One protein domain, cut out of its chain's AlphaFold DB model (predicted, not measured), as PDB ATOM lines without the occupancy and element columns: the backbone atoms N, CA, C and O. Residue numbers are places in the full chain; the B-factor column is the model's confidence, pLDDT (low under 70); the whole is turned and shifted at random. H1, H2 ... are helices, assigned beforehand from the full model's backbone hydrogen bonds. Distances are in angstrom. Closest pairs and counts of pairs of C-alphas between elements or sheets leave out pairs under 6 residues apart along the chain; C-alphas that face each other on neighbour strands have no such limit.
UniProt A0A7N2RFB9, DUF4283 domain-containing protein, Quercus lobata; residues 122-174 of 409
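What this domain is: This is residues 122 to 174 of the 409 residues of the protein "DUF4283 domain-containing protein" of Quercus lobata (UniProt A0A7N2RFB9). There is little regular structure here: from residue 122 on, you will find a loose, looping chain with two short helices, H1 and then H2, set apart and joined by residues 143 to 152. Unnamed stretches lead into H1 and trail from H2, and residues 160 to 165 stick out. The printed part has 53 residues, 17 of them in named elements, class all helix, no named strand. It is loose, with a radius of gyration of the C-alphas of 12.7 A and spans of 33 by 25 by 16 A.

How they stand to each other: Compare H1, residues 134 to 142, with H2, residues 153 to 160: they are only just apart, their closest C-alphas 8.5 A from each other. Every O i to N i+4 pair is within hydrogen-bond range in H1, and 2 of 4 in H2.

Where its parts are: Find C-alpha 134 at (-2.325, -7.343, 44.414); from there H1 runs 11.9 A. H2 runs 9.3 A to C-alpha 160 at (9.161, -0.577, 34.135).

The domain as a whole: The C-alphas farthest apart, of Ala 143 and Lys 167, are 33.9 A apart. The printed part has no cut, and the link from H1 to H2 is short. Residues 150 to 174 have pLDDT under 70.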
ATOM      1  N   VAL A 122      -2.846 -10.116  31.310       83.25
ATOM      2  CA  VAL A 122      -3.748  -8.958  31.337       83.25
ATOM      3  C   VAL A 122      -3.046  -7.804  32.050       83.25
ATOM      4  O   VAL A 122      -2.781  -7.881  33.247       83.25
ATOM      5  N   GLN A 123      -2.762  -6.716  31.330       85.25
ATOM      6  CA  GLN A 123      -2.271  -5.479  31.939       85.25
ATOM      7  C   GLN A 123      -3.446  -4.541  32.234       85.25
ATOM      8  O   GLN A 123      -4.110  -4.057  31.316       85.25
ATOM      9  N   VAL A 124      -3.689  -4.272  33.518       83.94
ATOM     10  CA  VAL A 124      -4.734  -3.346  33.975       83.94
ATOM     11  C   VAL A 124      -4.149  -1.936  34.108       83.94
ATOM     12  O   VAL A 124      -3.166  -1.724  34.820       83.94
ATOM     13  N   TYR A 125      -4.759  -0.967  33.427       85.56
ATOM     14  CA  TYR A 125      -4.356   0.443  33.443       85.56
ATOM     15  C   TYR A 125      -5.219   1.282  34.398       85.56
ATOM     16  O   TYR A 125      -6.219   0.806  34.931       85.56
ATOM     17  N   ASP A 126      -4.807   2.530  34.633       87.56
ATOM     18  CA  ASP A 126      -5.543   3.575  35.366       87.56
ATOM     19  C   ASP A 126      -6.023   3.242  36.797       87.56
ATOM     20  O   ASP A 126      -6.753   4.029  37.404       87.56
ATOM     21  N   ILE A 127      -5.534   2.150  37.405       87.94
ATOM     22  CA  ILE A 127      -5.716   1.872  38.839       87.94
ATOM     23  C   ILE A 127      -5.131   3.048  39.651       87.94
ATOM     24  O   ILE A 127      -3.916   3.292  39.577       87.94
ATOM     25  N   PRO A 128      -5.937   3.771  40.459       91.88
ATOM     26  CA  PRO A 128      -5.439   4.891  41.250       91.88
ATOM     27  C   PRO A 128      -4.414   4.412  42.280       91.88
ATOM     28  O   PRO A 128      -4.594   3.360  42.884       91.88
ATOM     29  N   ILE A 129      -3.369   5.204  42.540       87.12
ATOM     30  CA  ILE A 129      -2.174   4.784  43.306       87.12
ATOM     31  C   ILE A 129      -2.509   4.100  44.647       87.12
ATOM     32  O   ILE A 129      -1.922   3.071  44.962       87.12
ATOM     33  N   ARG A 130      -3.501   4.596  45.406       90.12
ATOM     34  CA  ARG A 130      -3.929   4.001  46.695       90.12
ATOM     35  C   ARG A 130      -4.529   2.589  46.586       90.12
ATOM     36  O   ARG A 130      -4.638   1.902  47.593       90.12
ATOM     37  N   PHE A 131      -4.930   2.180  45.388       88.38
ATOM     38  CA  PHE A 131      -5.526   0.883  45.073       88.38
ATOM     39  C   PHE A 131      -4.618   0.018  44.184       88.38
ATOM     40  O   PHE A 131      -5.011  -1.080  43.809       88.38
ATOM     41  N   ARG A 132      -3.397   0.469  43.852       86.06
ATOM     42  CA  ARG A 132      -2.415  -0.332  43.106       86.06
ATOM     43  C   ARG A 132      -1.771  -1.366  44.035       86.06
ATOM     44  O   ARG A 132      -0.653  -1.190  44.501       86.06
ATOM     45  N   ASN A 133      -2.513  -2.428  44.327       86.56
ATOM     46  CA  ASN A 133      -2.062  -3.572  45.112       86.56
ATOM     47  C   ASN A 133      -2.591  -4.883  44.506       86.56
ATOM     48  O   ASN A 133      -3.507  -4.872  43.681       86.56
ATOM     49  N   LYS A 134      -2.005  -6.008  44.931       86.38
ATOM     50  CA  LYS A 134      -2.325  -7.343  44.414       86.38
ATOM     51  C   LYS A 134      -3.813  -7.701  44.558       86.38
ATOM     52  O   LYS A 134      -4.415  -8.092  43.569       86.38
ATOM     53  N   ALA A 135      -4.422  -7.471  45.723       88.88
ATOM     54  CA  ALA A 135      -5.818  -7.844  45.979       88.88
ATOM     55  C   ALA A 135      -6.828  -7.099  45.082       88.88
ATOM     56  O   ALA A 135      -7.809  -7.686  44.635       88.88
ATOM     57  N   VAL A 136      -6.588  -5.818  44.772       89.88
ATOM     58  CA  VAL A 136      -7.431  -5.062  43.825       89.88
ATOM     59  C   VAL A 136      -7.215  -5.541  42.387       89.88
ATOM     60  O   VAL A 136      -8.179  -5.653  41.634       89.88
ATOM     61  N   ALA A 137      -5.974  -5.850  41.998       86.75
ATOM     62  CA  ALA A 137      -5.697  -6.429  40.683       86.75
ATOM     63  C   ALA A 137      -6.358  -7.812  40.524       86.75
ATOM     64  O   ALA A 137      -6.926  -8.095  39.473       86.75
ATOM     65  N   GLU A 138      -6.357  -8.632  41.579       88.69
ATOM     66  CA  GLU A 138      -7.056  -9.918  41.626       88.69
ATOM     67  C   GLU A 138      -8.571  -9.739  41.475       88.69
ATOM     68  O   GLU A 138      -9.143 -10.323  40.564       88.69
ATOM     69  N   GLN A 139      -9.209  -8.851  42.243       91.00
ATOM     70  CA  GLN A 139     -10.651  -8.572  42.111       91.00
ATOM     71  C   GLN A 139     -11.058  -8.060  40.716       91.00
ATOM     72  O   GLN A 139     -12.158  -8.345  40.246       91.00
ATOM     73  N   ILE A 140     -10.186  -7.305  40.034       89.38
ATOM     74  CA  ILE A 140     -10.437  -6.849  38.657       89.38
ATOM     75  C   ILE A 140     -10.279  -8.004  37.659       89.38
ATOM     76  O   ILE A 140     -11.098  -8.140  36.750       89.38
ATOM     77  N   CYS A 141      -9.248  -8.839  37.810       88.94
ATOM     78  CA  CYS A 141      -8.977  -9.948  36.894       88.94
ATOM     79  C   CYS A 141      -9.908 -11.156  37.102       88.94
ATOM     80  O   CYS A 141     -10.223 -11.832  36.130       88.94
ATOM     81  N   GLU A 142     -10.416 -11.388  38.313       89.44
ATOM     82  CA  GLU A 142     -11.409 -12.427  38.632       89.44
ATOM     83  C   GLU A 142     -12.715 -12.221  37.843       89.44
ATOM     84  O   GLU A 142     -13.324 -13.179  37.369       89.44
ATOM     85  N   ALA A 143     -13.097 -10.962  37.594       86.19
ATOM     86  CA  ALA A 143     -14.220 -10.608  36.723       86.19
ATOM     87  C   ALA A 143     -13.949 -10.832  35.216       86.19
ATOM     88  O   ALA A 143     -14.872 -10.725  34.408       86.19
ATOM     89  N   ILE A 144     -12.700 -11.121  34.828       84.44
ATOM     90  CA  ILE A 144     -12.275 -11.418  33.449       84.44
ATOM     91  C   ILE A 144     -12.103 -12.936  33.253       84.44
ATOM     92  O   ILE A 144     -12.446 -13.453  32.189       84.44
ATOM     93  N   GLY A 145     -11.605 -13.656  34.262       83.56
ATOM     94  CA  GLY A 145     -11.482 -15.114  34.247       83.56
ATOM     95  C   GLY A 145     -10.546 -15.670  35.324       83.56
ATOM     96  O   GLY A 145     -10.107 -14.965  36.231       83.56
ATOM     97  N   THR A 146     -10.224 -16.962  35.217       84.75
ATOM     98  CA  THR A 146      -9.355 -17.665  36.171       84.75
ATOM     99  C   THR A 146      -7.931 -17.108  36.161       84.75
ATOM    100  O   THR A 146      -7.236 -17.153  35.145       84.75
ATOM    101  N   ILE A 147      -7.469 -16.632  37.316       82.88
ATOM    102  CA  ILE A 147      -6.116 -16.099  37.498       82.88
ATOM    103  C   ILE A 147      -5.135 -17.254  37.728       82.88
ATOM    104  O   ILE A 147      -5.275 -18.002  38.690       82.88
ATOM    105  N   LEU A 148      -4.123 -17.377  36.864       79.12
ATOM    106  CA  LEU A 148      -3.065 -18.391  37.000       79.12
ATOM    107  C   LEU A 148      -1.847 -17.878  37.787       79.12
ATOM    108  O   LEU A 148      -1.241 -18.622  38.551       79.12
ATOM    109  N   GLN A 149      -1.487 -16.604  37.606       72.81
ATOM    110  CA  GLN A 149      -0.367 -15.952  38.284       72.81
ATOM    111  C   GLN A 149      -0.618 -14.442  38.374       72.81
ATOM    112  O   GLN A 149      -1.205 -13.850  37.470       72.81
ATOM    113  N   VAL A 150      -0.130 -13.809  39.445       67.56
ATOM    114  CA  VAL A 150      -0.088 -12.346  39.592       67.56
ATOM    115  C   VAL A 150       1.334 -11.936  39.937       67.56
ATOM    116  O   VAL A 150       1.891 -12.433  40.914       67.56
ATOM    117  N   VAL A 151       1.901 -11.033  39.138       63.84
ATOM    118  CA  VAL A 151       3.227 -10.441  39.353       63.84
ATOM    119  C   VAL A 151       3.063  -9.110  40.089       63.84
ATOM    120  O   VAL A 151       2.200  -8.300  39.745       63.84
ATOM    121  N   SER A 152       3.856  -8.912  41.138       56.59
ATOM    122  CA  SER A 152       3.798  -7.755  42.040       56.59
ATOM    123  C   SER A 152       4.501  -6.529  41.447       56.59
ATOM    124  O   SER A 152       5.293  -6.635  40.510       56.59
ATOM    125  N   SER A 153       4.258  -5.340  42.016       53.31
ATOM    126  CA  SER A 153       4.964  -4.121  41.593       53.31
ATOM    127  C   SER A 153       6.476  -4.196  41.810       53.31
ATOM    128  O   SER A 153       7.205  -3.614  41.024       53.31
ATOM    129  N   GLU A 154       6.938  -4.940  42.814       52.72
ATOM    130  CA  GLU A 154       8.358  -5.091  43.167       52.72
ATOM    131  C   GLU A 154       9.142  -5.825  42.060       52.72
ATOM    132  O   GLU A 154      10.197  -5.362  41.632       52.72
ATOM    133  N   ASP A 155       8.569  -6.888  41.484       48.12
ATOM    134  CA  ASP A 155       9.095  -7.536  40.270       48.12
ATOM    135  C   ASP A 155       8.901  -6.656  39.018       48.12
ATOM    136  O   ASP A 155       9.684  -6.697  38.067       48.12
ATOM    137  N   SER A 156       7.839  -5.842  39.012       52.91
ATOM    138  CA  SER A 156       7.501  -4.959  37.891       52.91
ATOM    139  C   SER A 156       8.398  -3.724  37.803       52.91
ATOM    140  O   SER A 156       8.523  -3.179  36.711       52.91
ATOM    141  N   GLU A 157       9.019  -3.265  38.894       50.69
ATOM    142  CA  GLU A 157       9.942  -2.119  38.893       50.69
ATOM    143  C   GLU A 157      11.126  -2.389  37.958       50.69
ATOM    144  O   GLU A 157      11.385  -1.586  37.067       50.69
ATOM    145  N   VAL A 158      11.720  -3.588  38.008       51.25
ATOM    146  CA  VAL A 158      12.779  -4.021  37.071       51.25
ATOM    147  C   VAL A 158      12.319  -3.977  35.602       51.25
ATOM    148  O   VAL A 158      13.115  -3.696  34.704       51.25
ATOM    149  N   TRP A 159      11.034  -4.232  35.333       50.00
ATOM    150  CA  TRP A 159      10.478  -4.209  33.975       50.00
ATOM    151  C   TRP A 159      10.115  -2.791  33.509       50.00
ATOM    152  O   TRP A 159      10.393  -2.437  32.360       50.00
ATOM    153  N   MET A 160       9.538  -1.971  34.392       44.62
ATOM    154  CA  MET A 160       9.161  -0.577  34.135       44.62
ATOM    155  C   MET A 160      10.394   0.321  33.974       44.62
ATOM    156  O   MET A 160      10.510   1.006  32.959       44.62
ATOM    157  N   ASP A 161      11.346   0.246  34.908       54.12
ATOM    158  CA  ASP A 161      12.578   1.049  34.922       54.12
ATOM    159  C   ASP A 161      13.530   0.698  33.769       54.12
ATOM    160  O   ASP A 161      14.471   1.439  33.478       54.12
ATOM    161  N   SER A 162      13.289  -0.417  33.070       59.12
ATOM    162  CA  SER A 162      14.052  -0.767  31.873       59.12
ATOM    163  C   SER A 162      13.785   0.161  30.683       59.12
ATOM    164  O   SER A 162      14.613   0.221  29.776       59.12
ATOM    165  N   GLU A 163      12.608   0.798  30.618       50.62
ATOM    166  CA  GLU A 163      12.074   1.507  29.438       50.62
ATOM    167  C   GLU A 163      12.154   0.704  28.109       50.62
ATOM    168  O   GLU A 163      12.116   1.267  27.015       50.62
ATOM    169  N   GLY A 164      12.241  -0.634  28.176       53.22
ATOM    170  CA  GLY A 164      12.436  -1.518  27.015       53.22
ATOM    171  C   GLY A 164      13.899  -1.862  26.690       53.22
ATOM    172  O   GLY A 164      14.150  -2.567  25.714       53.22
ATOM    173  N   THR A 165      14.849  -1.423  27.518       51.66
ATOM    174  CA  THR A 165      16.302  -1.676  27.399       51.66
ATOM    175  C   THR A 165      16.724  -3.056  27.937       51.66
ATOM    176  O   THR A 165      17.878  -3.451  27.775       51.66
ATOM    177  N   LEU A 166      15.806  -3.819  28.551       52.38
ATOM    178  CA  LEU A 166      16.020  -5.234  28.895       52.38
ATOM    179  C   LEU A 166      16.507  -6.010  27.664       52.38
ATOM    180  O   LEU A 166      15.941  -5.878  26.575       52.38
ATOM    181  N   LYS A 167      17.533  -6.849  27.827       60.88
ATOM    182  CA  LYS A 167      18.048  -7.657  26.718       60.88
ATOM    183  C   LYS A 167      17.021  -8.708  26.296       60.88
ATOM    184  O   LYS A 167      16.183  -9.129  27.085       60.88
ATOM    185  N   THR A 168      17.148  -9.226  25.078       55.00
ATOM    186  CA  THR A 168      16.282 -10.295  24.547       55.00
ATOM    187  C   THR A 168      16.303 -11.589  25.377       55.00
ATOM    188  O   THR A 168      15.367 -12.372  25.284       55.00
ATOM    189  N   GLU A 169      17.354 -11.817  26.170       55.09
ATOM    190  CA  GLU A 169      17.478 -12.941  27.114       55.09
ATOM    191  C   GLU A 169      16.709 -12.721  28.433       55.09
ATOM    192  O   GLU A 169      16.216 -13.684  29.012       55.09
ATOM    193  N   ASP A 170      16.525 -11.463  28.848       58.38
ATOM    194  CA  ASP A 170      15.787 -11.073  30.059       58.38
ATOM    195  C   ASP A 170      14.312 -10.706  29.755       58.38
ATOM    196  O   ASP A 170      13.450 -10.678  30.636       58.38
ATOM    197  N   GLN A 171      13.988 -10.413  28.488       56.41
ATOM    198  CA  GLN A 171      12.620 -10.172  28.025       56.41
ATOM    199  C   GLN A 171      11.829 -11.486  27.940       56.41
ATOM    200  O   GLN A 171      11.837 -12.152  26.906       56.41
ATOM    201  N   GLN A 172      11.055 -11.799  28.985       51.06
ATOM    202  CA  GLN A 172      10.167 -12.974  29.025       51.06
ATOM    203  C   GLN A 172       9.222 -13.109  27.809       51.06
ATOM    204  O   GLN A 172       8.857 -14.227  27.454       51.06
ATOM    205  N   PHE A 173       8.848 -12.005  27.140       53.34
ATOM    206  CA  PHE A 173       7.980 -12.023  25.954       53.34
ATOM    207  C   PHE A 173       8.483 -11.096  24.839       53.34
ATOM    208  O   PHE A 173       8.874  -9.948  25.069       53.34
ATOM    209  N   GLY A 174       8.440 -11.601  23.602       55.62
ATOM    210  CA  GLY A 174       8.915 -10.892  22.412       55.62
ATOM    211  C   GLY A 174       7.914  -9.881  21.824       55.62
ATOM    212  O   GLY A 174       6.773  -9.782  22.280       55.62
TER     213      GLY A 174